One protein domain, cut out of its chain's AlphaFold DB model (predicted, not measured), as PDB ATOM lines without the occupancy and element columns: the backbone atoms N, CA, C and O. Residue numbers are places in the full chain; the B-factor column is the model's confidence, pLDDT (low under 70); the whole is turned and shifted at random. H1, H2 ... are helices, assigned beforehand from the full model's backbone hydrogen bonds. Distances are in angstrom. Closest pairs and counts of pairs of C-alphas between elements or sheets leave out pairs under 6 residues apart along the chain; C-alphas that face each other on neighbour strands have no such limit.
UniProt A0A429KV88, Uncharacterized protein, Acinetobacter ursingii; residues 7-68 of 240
ATOM      1  N   TYR A   7     151.084 134.491 172.890       95.75
ATOM      2  CA  TYR A   7     151.441 135.277 174.076       95.75
ATOM      3  C   TYR A   7     152.761 134.789 174.674       95.75
ATOM      4  O   TYR A   7     153.671 135.583 174.929       95.75
ATOM      5  N   LYS A   8     152.942 133.467 174.777       95.94
ATOM      6  CA  LYS A   8     154.223 132.869 175.187       95.94
ATOM      7  C   LYS A   8     155.353 133.171 174.202       95.94
ATOM      8  O   LYS A   8     156.521 133.252 174.593       95.94
ATOM      9  N   ARG A   9     155.055 133.294 172.905       95.88
ATOM     10  CA  ARG A   9     156.042 133.701 171.890       95.88
ATOM     11  C   ARG A   9     156.417 135.179 172.004       95.88
ATOM     12  O   ARG A   9     157.603 135.483 171.928       95.88
ATOM     13  N   LEU A  10     155.448 136.063 172.236       96.56
ATOM     14  CA  LEU A  10     155.676 137.492 172.456       96.56
ATOM     15  C   LEU A  10     156.530 137.754 173.696       96.56
ATOM     16  O   LEU A  10     157.495 138.500 173.605       96.56
ATOM     17  N   ASN A  11     156.251 137.077 174.812       94.75
ATOM     18  CA  ASN A  11     157.053 137.215 176.031       94.75
ATOM     19  C   ASN A  11     158.524 136.818 175.777       94.75
ATOM     20  O   ASN A  11     159.446 137.565 176.092       94.75
ATOM     21  N   ARG A  12     158.757 135.689 175.091       94.69
ATOM     22  CA  ARG A  12     160.114 135.266 174.691       94.69
ATOM     23  C   ARG A  12     160.788 136.240 173.724       94.69
ATOM     24  O   ARG A  12     161.995 136.446 173.820       94.69
ATOM     25  N   LEU A  13     160.032 136.801 172.781       95.12
ATOM     26  CA  LEU A  13     160.526 137.805 171.843       95.12
ATOM     27  C   LEU A  13     160.976 139.061 172.595       95.12
ATOM     28  O   LEU A  13     162.107 139.496 172.406       95.12
ATOM     29  N   GLU A  14     160.130 139.592 173.475       94.12
ATOM     30  CA  GLU A  14     160.425 140.783 174.266       94.12
ATOM     31  C   GLU A  14     161.650 140.579 175.161       94.12
ATOM     32  O   GLU A  14     162.596 141.363 175.086       94.12
ATOM     33  N   LYS A  15     161.690 139.473 175.915       92.25
ATOM     34  CA  LYS A  15     162.835 139.107 176.762       92.25
ATOM     35  C   LYS A  15     164.145 139.096 175.992       92.25
ATOM     36  O   LYS A  15     165.141 139.660 176.438       92.25
ATOM     37  N   ARG A  16     164.139 138.487 174.805       91.88
ATOM     38  CA  ARG A  16     165.321 138.388 173.950       91.88
ATOM     39  C   ARG A  16     165.742 139.751 173.398       91.88
ATOM     40  O   ARG A  16     166.922 140.087 173.438       91.88
ATOM     41  N   ARG A  17     164.790 140.538 172.894       93.12
ATOM     42  CA  ARG A  17     165.053 141.852 172.288       93.12
ATOM     43  C   ARG A  17     165.505 142.893 173.306       93.12
ATOM     44  O   ARG A  17     166.325 143.729 172.960       93.12
ATOM     45  N   LYS A  18     165.016 142.821 174.545       89.25
ATOM     46  CA  LYS A  18     165.335 143.787 175.606       89.25
ATOM     47  C   LYS A  18     166.413 143.308 176.579       89.25
ATOM     48  O   LYS A  18     166.940 144.097 177.350       89.25
ATOM     49  N   GLY A  19     166.738 142.017 176.585       83.19
ATOM     50  CA  GLY A  19     167.668 141.452 177.564       83.19
ATOM     51  C   GLY A  19     167.161 141.594 179.002       83.19
ATOM     52  O   GLY A  19     167.950 141.824 179.912       83.19
ATOM     53  N   THR A  20     165.845 141.506 179.224       74.81
ATOM     54  CA  THR A  20     165.240 141.678 180.563       74.81
ATOM     55  C   THR A  20     165.639 140.577 181.538       74.81
ATOM     56  O   THR A  20     165.587 140.784 182.743       74.81
ATOM     57  N   ASP A  21     166.055 139.423 181.016       66.06
ATOM     58  CA  ASP A  21     166.506 138.276 181.806       66.06
ATOM     59  C   ASP A  21     167.999 138.375 182.179       66.06
ATOM     60  O   ASP A  21     168.520 137.508 182.875       66.06
ATOM     61  N   LEU A  22     168.697 139.413 181.704       63.72
ATOM     62  CA  LEU A  22     170.124 139.615 181.929       63.72
ATOM     63  C   LEU A  22     170.337 140.701 182.985       63.72
ATOM     64  O   LEU A  22     170.014 141.880 182.786       63.72
ATOM     65  N   THR A  23     170.927 140.295 184.104       54.44
ATOM     66  CA  THR A  23     171.521 141.187 185.099       54.44
ATOM     67  C   THR A  23     172.957 141.477 184.680       54.44
ATOM     68  O   THR A  23     173.888 140.800 185.111       54.44
ATOM     69  N   TYR A  24     173.153 142.467 183.807       55.22
ATOM     70  CA  TYR A  24     174.468 143.094 183.724       55.22
ATOM     71  C   TYR A  24     174.618 143.959 184.967       55.22
ATOM     72  O   TYR A  24     173.813 144.862 185.191       55.22
ATOM     73  N   ASN A  25     175.646 143.680 185.767       47.12
ATOM     74  CA  ASN A  25     176.102 144.589 186.810       47.12
ATOM     75  C   ASN A  25     176.738 145.800 186.115       47.12
ATOM     76  O   ASN A  25     177.958 145.942 186.081       47.12
ATOM     77  N   ALA A  26     175.918 146.634 185.474       49.19
ATOM     78  CA  ALA A  26     176.352 147.932 185.001       49.19
ATOM     79  C   ALA A  26     176.643 148.752 186.259       49.19
ATOM     80  O   ALA A  26     175.739 149.267 186.908       49.19
ATOM     81  N   PHE A  27     177.907 148.774 186.669       46.62
ATOM     82  CA  PHE A  27     178.363 149.711 187.683       46.62
ATOM     83  C   PHE A  27     178.139 151.126 187.151       46.62
ATOM     84  O   PHE A  27     178.418 151.382 185.974       46.62
ATOM     85  N   ASP A  28     177.679 152.039 188.009       42.75
ATOM     86  CA  ASP A  28     177.721 153.478 187.742       42.75
ATOM     87  C   ASP A  28     179.184 153.877 187.537       42.75
ATOM     88  O   ASP A  28     179.934 154.168 188.468       42.75
ATOM     89  N   SER A  29     179.647 153.794 186.296       47.88
ATOM     90  CA  SER A  29     180.998 154.181 185.945       47.88
ATOM     91  C   SER A  29     180.982 155.678 185.663       47.88
ATOM     92  O   SER A  29     180.270 156.140 184.775       47.88
ATOM     93  N   VAL A  30     181.844 156.428 186.347       47.12
ATOM     94  CA  VAL A  30     182.127 157.854 186.082       47.12
ATOM     95  C   VAL A  30     182.898 158.037 184.750       47.12
ATOM     96  O   VAL A  30     183.386 159.116 184.428       47.12
ATOM     97  N   THR A  31     183.051 156.974 183.950       52.47
ATOM     98  CA  THR A  31     183.843 156.985 182.716       52.47
ATOM     99  C   THR A  31     182.965 157.355 181.524       52.47
ATOM    100  O   THR A  31     182.012 156.649 181.198       52.47
ATOM    101  N   ALA A  32     183.314 158.444 180.837       49.88
ATOM    102  CA  ALA A  32     182.649 158.859 179.605       49.88
ATOM    103  C   ALA A  32     182.653 157.726 178.555       49.88
ATOM    104  O   ALA A  32     183.701 157.147 178.264       49.88
ATOM    105  N   GLY A  33     181.485 157.424 177.975       52.88
ATOM    106  CA  GLY A  33     181.322 156.392 176.940       52.88
ATOM    107  C   GLY A  33     181.007 154.981 177.454       52.88
ATOM    108  O   GLY A  33     181.066 154.031 176.677       52.88
ATOM    109  N   VAL A  34     180.683 154.821 178.738       63.56
ATOM    110  CA  VAL A  34     180.106 153.583 179.284       63.56
ATOM    111  C   VAL A  34     178.605 153.787 179.467       63.56
ATOM    112  O   VAL A  34     178.199 154.747 180.119       63.56
ATOM    113  N   THR A  35     177.788 152.894 178.905       64.50
ATOM    114  CA  THR A  35     176.335 152.889 179.125       64.50
ATOM    115  C   THR A  35     176.048 152.768 180.616       64.50
ATOM    116  O   THR A  35     176.469 151.797 181.248       64.50
ATOM    117  N   SER A  36     175.346 153.752 181.175       67.69
ATOM    118  CA  SER A  36     174.966 153.716 182.590       67.69
ATOM    119  C   SER A  36     173.883 152.664 182.843       67.69
ATOM    120  O   SER A  36     173.149 152.275 181.928       67.69
ATOM    121  N   PHE A  37     173.749 152.223 184.096       68.75
ATOM    122  CA  PHE A  37     172.652 151.340 184.497       68.75
ATOM    123  C   PHE A  37     171.286 151.953 184.155       68.75
ATOM    124  O   PHE A  37     170.442 151.289 183.554       68.75
ATOM    125  N   ASN A  38     171.112 153.245 184.453       74.00
ATOM    126  CA  ASN A  38     169.873 153.979 184.195       74.00
ATOM    127  C   ASN A  38     169.525 154.030 182.702       74.00
ATOM    128  O   ASN A  38     168.393 153.736 182.333       74.00
ATOM    129  N   GLU A  39     170.500 154.317 181.835       80.56
ATOM    130  CA  GLU A  39     170.292 154.325 180.380       80.56
ATOM    131  C   GLU A  39     169.848 152.945 179.870       80.56
ATOM    132  O   GLU A  39     168.959 152.833 179.023       80.56
ATOM    133  N   PHE A  40     170.441 151.870 180.395       79.25
ATOM    134  CA  PHE A  40     170.084 150.514 179.990       79.25
ATOM    135  C   PHE A  40     168.688 150.100 180.483       79.25
ATOM    136  O   PHE A  40     167.932 149.458 179.747       79.25
ATOM    137  N   ASP A  41     168.314 150.500 181.696       81.81
ATOM    138  CA  ASP A  41     166.977 150.274 182.249       81.81
ATOM    139  C   ASP A  41     165.897 151.083 181.521       81.81
ATOM    140  O   ASP A  41     164.811 150.559 181.244       81.81
ATOM    141  N   GLU A  42     166.190 152.323 181.135       86.12
ATOM    142  CA  GLU A  42     165.330 153.115 180.255       86.12
ATOM    143  C   GLU A  42     165.154 152.424 178.902       86.12
ATOM    144  O   GLU A  42     164.022 152.240 178.443       86.12
ATOM    145  N   LEU A  43     166.247 151.940 178.302       86.94
ATOM    146  CA  LEU A  43     166.216 151.233 177.023       86.94
ATOM    147  C   LEU A  43     165.346 149.967 177.078       86.94
ATOM    148  O   LEU A  43     164.588 149.702 176.142       86.94
ATOM    149  N   LYS A  44     165.374 149.208 178.181       86.75
ATOM    150  CA  LYS A  44     164.465 148.066 178.413       86.75
ATOM    151  C   LYS A  44     162.994 148.488 178.479       86.75
ATOM    152  O   LYS A  44     162.112 147.741 178.058       86.75
ATOM    153  N   ARG A  45     162.696 149.677 178.996       88.38
ATOM    154  CA  ARG A  45     161.317 150.174 179.131       88.38
ATOM    155  C   ARG A  45     160.770 150.796 177.851       88.38
ATOM    156  O   ARG A  45     159.554 150.937 177.740       88.38
ATOM    157  N   THR A  46     161.626 151.115 176.876       91.06
ATOM    158  CA  THR A  46     161.176 151.670 175.592       91.06
ATOM    159  C   THR A  46     160.155 150.765 174.899       91.06
ATOM    160  O   THR A  46     160.275 149.534 174.881       91.06
ATOM    161  N   ILE A  47     159.121 151.400 174.342       92.62
ATOM    162  CA  ILE A  47     158.099 150.733 173.540       92.62
ATOM    163  C   ILE A  47     158.589 150.695 172.096       92.62
ATOM    164  O   ILE A  47     158.822 151.732 171.474       92.62
ATOM    165  N   GLU A  48     158.729 149.494 171.546       93.94
ATOM    166  CA  GLU A  48     159.080 149.305 170.142       93.94
ATOM    167  C   GLU A  48     157.833 149.289 169.243       93.94
ATOM    168  O   GLU A  48     156.751 148.878 169.663       93.94
ATOM    169  N   LYS A  49     157.992 149.662 167.964       94.81
ATOM    170  CA  LYS A  49     156.881 149.733 166.992       94.81
ATOM    171  C   LYS A  49     156.075 148.430 166.913       94.81
ATOM    172  O   LYS A  49     154.847 148.469 166.908       94.81
ATOM    173  N   TRP A  50     156.742 147.275 166.918       95.88
ATOM    174  CA  TRP A  50     156.076 145.969 166.888       95.88
ATOM    175  C   TRP A  50     155.117 145.720 168.064       95.88
ATOM    176  O   TRP A  50     154.175 144.941 167.921       95.88
ATOM    177  N   GLN A  51     155.320 146.367 169.220       95.50
ATOM    178  CA  GLN A  51     154.488 146.158 170.413       95.50
ATOM    179  C   GLN A  51     153.084 146.745 170.249       95.50
ATOM    180  O   GLN A  51     152.138 146.239 170.858       95.50
ATOM    181  N   ILE A  52     152.966 147.778 169.412       96.50
ATOM    182  CA  ILE A  52     151.756 148.587 169.228       96.50
ATOM    183  C   ILE A  52     151.166 148.490 167.814       96.50
ATOM    184  O   ILE A  52     150.149 149.112 167.538       96.50
ATOM    185  N   VAL A  53     151.775 147.706 166.915       96.94
ATOM    186  CA  VAL A  53     151.369 147.619 165.495       96.94
ATOM    187  C   VAL A  53     149.985 146.987 165.280       96.94
ATOM    188  O   VAL A  53     149.367 147.196 164.242       96.94
ATOM    189  N   SER A  54     149.499 146.181 166.229       97.06
ATOM    190  CA  SER A  54     148.190 145.523 166.167       97.06
ATOM    191  C   SER A  54     147.776 145.014 167.549       97.06
ATOM    192  O   SER A  54     148.616 144.682 168.384       97.06
ATOM    193  N   ASP A  55     146.473 144.891 167.766       94.81
ATOM    194  CA  ASP A  55     145.848 144.163 168.871       94.81
ATOM    195  C   ASP A  55     146.091 142.639 168.805       94.81
ATOM    196  O   ASP A  55     146.195 141.974 169.841       94.81
ATOM    197  N   LYS A  56     146.260 142.070 167.602       96.81
ATOM    198  CA  LYS A  56     146.458 140.629 167.383       96.81
ATOM    199  C   LYS A  56     147.873 140.176 167.784       96.81
ATOM    200  O   LYS A  56     148.860 140.616 167.183       96.81
ATOM    201  N   PRO A  57     148.019 139.217 168.723       96.75
ATOM    202  CA  PRO A  57     149.326 138.714 169.154       96.75
ATOM    203  C   PRO A  57     150.178 138.102 168.035       96.75
ATOM    204  O   PRO A  57     151.400 138.246 168.037       96.75
ATOM    205  N   SER A  58     149.542 137.439 167.067       96.62
ATOM    206  CA  SER A  58     150.221 136.822 165.925       96.62
ATOM    207  C   SER A  58     150.878 137.847 165.002       96.62
ATOM    208  O   SER A  58     152.020 137.644 164.592       96.62
ATOM    209  N   ILE A  59     150.204 138.972 164.740       97.25
ATOM    210  CA  ILE A  59     150.734 140.072 163.922       97.25
ATOM    211  C   ILE A  59     151.898 140.748 164.644       97.25
ATOM    212  O   ILE A  59     152.972 140.891 164.063       97.25
ATOM    213  N   ARG A  60     151.736 141.083 165.934       97.75
ATOM    214  CA  ARG A  60     152.830 141.648 166.746       97.75
ATOM    215  C   ARG A  60     154.058 140.746 166.768       97.75
ATOM    216  O   ARG A  60     155.177 141.235 166.648       97.75
ATOM    217  N   TYR A  61     153.855 139.433 166.887       97.50
ATOM    218  CA  TYR A  61     154.958 138.478 166.882       97.50
ATOM    219  C   TYR A  61     155.660 138.435 165.525       97.50
ATOM    220  O   TYR A  61     156.885 138.480 165.483       97.50
ATOM    221  N   ALA A  62     154.899 138.362 164.427       97.12
ATOM    222  CA  ALA A  62     155.459 138.341 163.080       97.12
ATOM    223  C   ALA A  62     156.287 139.604 162.801       97.12
ATOM    224  O   ALA A  62     157.459 139.500 162.451       97.12
ATOM    225  N   VAL A  63     155.715 140.785 163.055       97.06
ATOM    226  CA  VAL A  63     156.399 142.071 162.854       97.06
ATOM    227  C   VAL A  63     157.613 142.195 163.772       97.06
ATOM    228  O   VAL A  63     158.698 142.521 163.307       97.06
ATOM    229  N   GLY A  64     157.483 141.890 165.064       96.56
ATOM    230  CA  GLY A  64     158.591 142.028 166.013       96.56
ATOM    231  C   GLY A  64     159.717 141.012 165.823       96.56
ATOM    232  O   GLY A  64     160.848 141.269 166.236       96.56
ATOM    233  N   ALA A  65     159.442 139.868 165.193       96.06
ATOM    234  CA  ALA A  65     160.470 138.914 164.784       96.06
ATOM    235  C   ALA A  65     161.250 139.375 163.540       96.06
ATOM    236  O   ALA A  65     162.403 138.981 163.395       96.06
ATOM    237  N   MET A  66     160.635 140.186 162.671       95.12
ATOM    238  CA  MET A  66     161.258 140.746 161.462       95.12
ATOM    239  C   MET A  66     161.950 142.088 161.716       95.12
ATOM    240  O   MET A  66     162.943 142.402 161.071       95.12
ATOM    241  N   GLN A  67     161.418 142.889 162.639       94.94
ATOM    242  CA  GLN A  67     161.948 144.206 162.958       94.94
ATOM    243  C   GLN A  67     163.362 144.092 163.541       94.94
ATOM    244  O   GLN A  67     163.600 143.303 164.457       94.94
ATOM    245  N   GLU A  68     164.275 144.946 163.090       93.88
ATOM    246  CA  GLU A  68     165.591 145.131 163.708       93.88
ATOM    247  C   GLU A  68     165.458 145.464 165.197       93.88
ATOM    248  O   GLU A  68     164.480 146.101 165.610       93.88
TER     249      GLU A  68
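What this domain is: This is residues 7 to 68 of the 240 residues of an uncharacterized protein of Acinetobacter ursingii (UniProt A0A429KV88). A loose rod has a small head of three helices at one end, where H4 packs on both H1 and H3, and a long loop, residues 19 to 36, that runs out to the other end and folds back near Val 30. From this loop H2 runs back toward the head, with its last turns near the end of H1. The printed part has 62 residues with four named helices, H1, H2, H3 and H4 in chain order, and no named strand; the class is all helix. The whole is loose, with a radius of gyration of the C-alphas of 14.2 A, and spans 44 by 18 by 16 A.

Where its parts are: The longest helix is H1, residues 7 to 18, which measures 16.4 A from C-alpha 7 at (151.441, 135.277, 174.076) to C-alpha 18 at (165.335, 143.787, 175.606). H4, residues 57 to 66, measures 14.3 A and ends with C-alpha 66 at (161.258, 140.746, 161.462). H3 is short, residues 49 to 52, with 5.7 A from first to last C-alpha. H2, residues 37 to 45, measures 12.6 A and begins with C-alpha 37 at (172.652, 151.340, 184.497).

How they stand to each other: H1 and H4 touch, with the C-alphas of Leu 10 and Tyr 61 the closest at 5.7 A. They run the same way at a shallow tilt of 31 degrees. H3 and H4 touch as well, and their closest C-alphas, those of Trp 50 and Gly 64, are 4.8 A apart. H1 and H3 are apart. H2 is close to H1 but not clearly touching it, with 2 pairs of C-alphas within 8 A; the closest are those of Lys 18 and Lys 44, at 5.2 A. These two helices run opposite ways at a shallow tilt of 30 degrees. H2 is apart from H4 and also from H3. In H1, H2 and H4 every pair of O of residue i and N of residue i+4 is within hydrogen-bond range. H3 is too short for such a pair, and its one pair of O of residue i and N of residue i+3 is within range.

The domain as a whole: The two C-alphas farthest apart are those of Val 30 and Lys 56, at 43.8 A. The printed part, residues 7 to 68, has no cut. The link from H1 to H2, 18 residues, is long, while the links from H2 to H3 and from H3 to H4 are tight, with 3 and 4 residues. The mean pLDDT of the printed part is 82.2. In this predicted model residues 21 to 37 are under 70, of which Phe 37 belongs to H2; the mean pLDDT of H4 is 97.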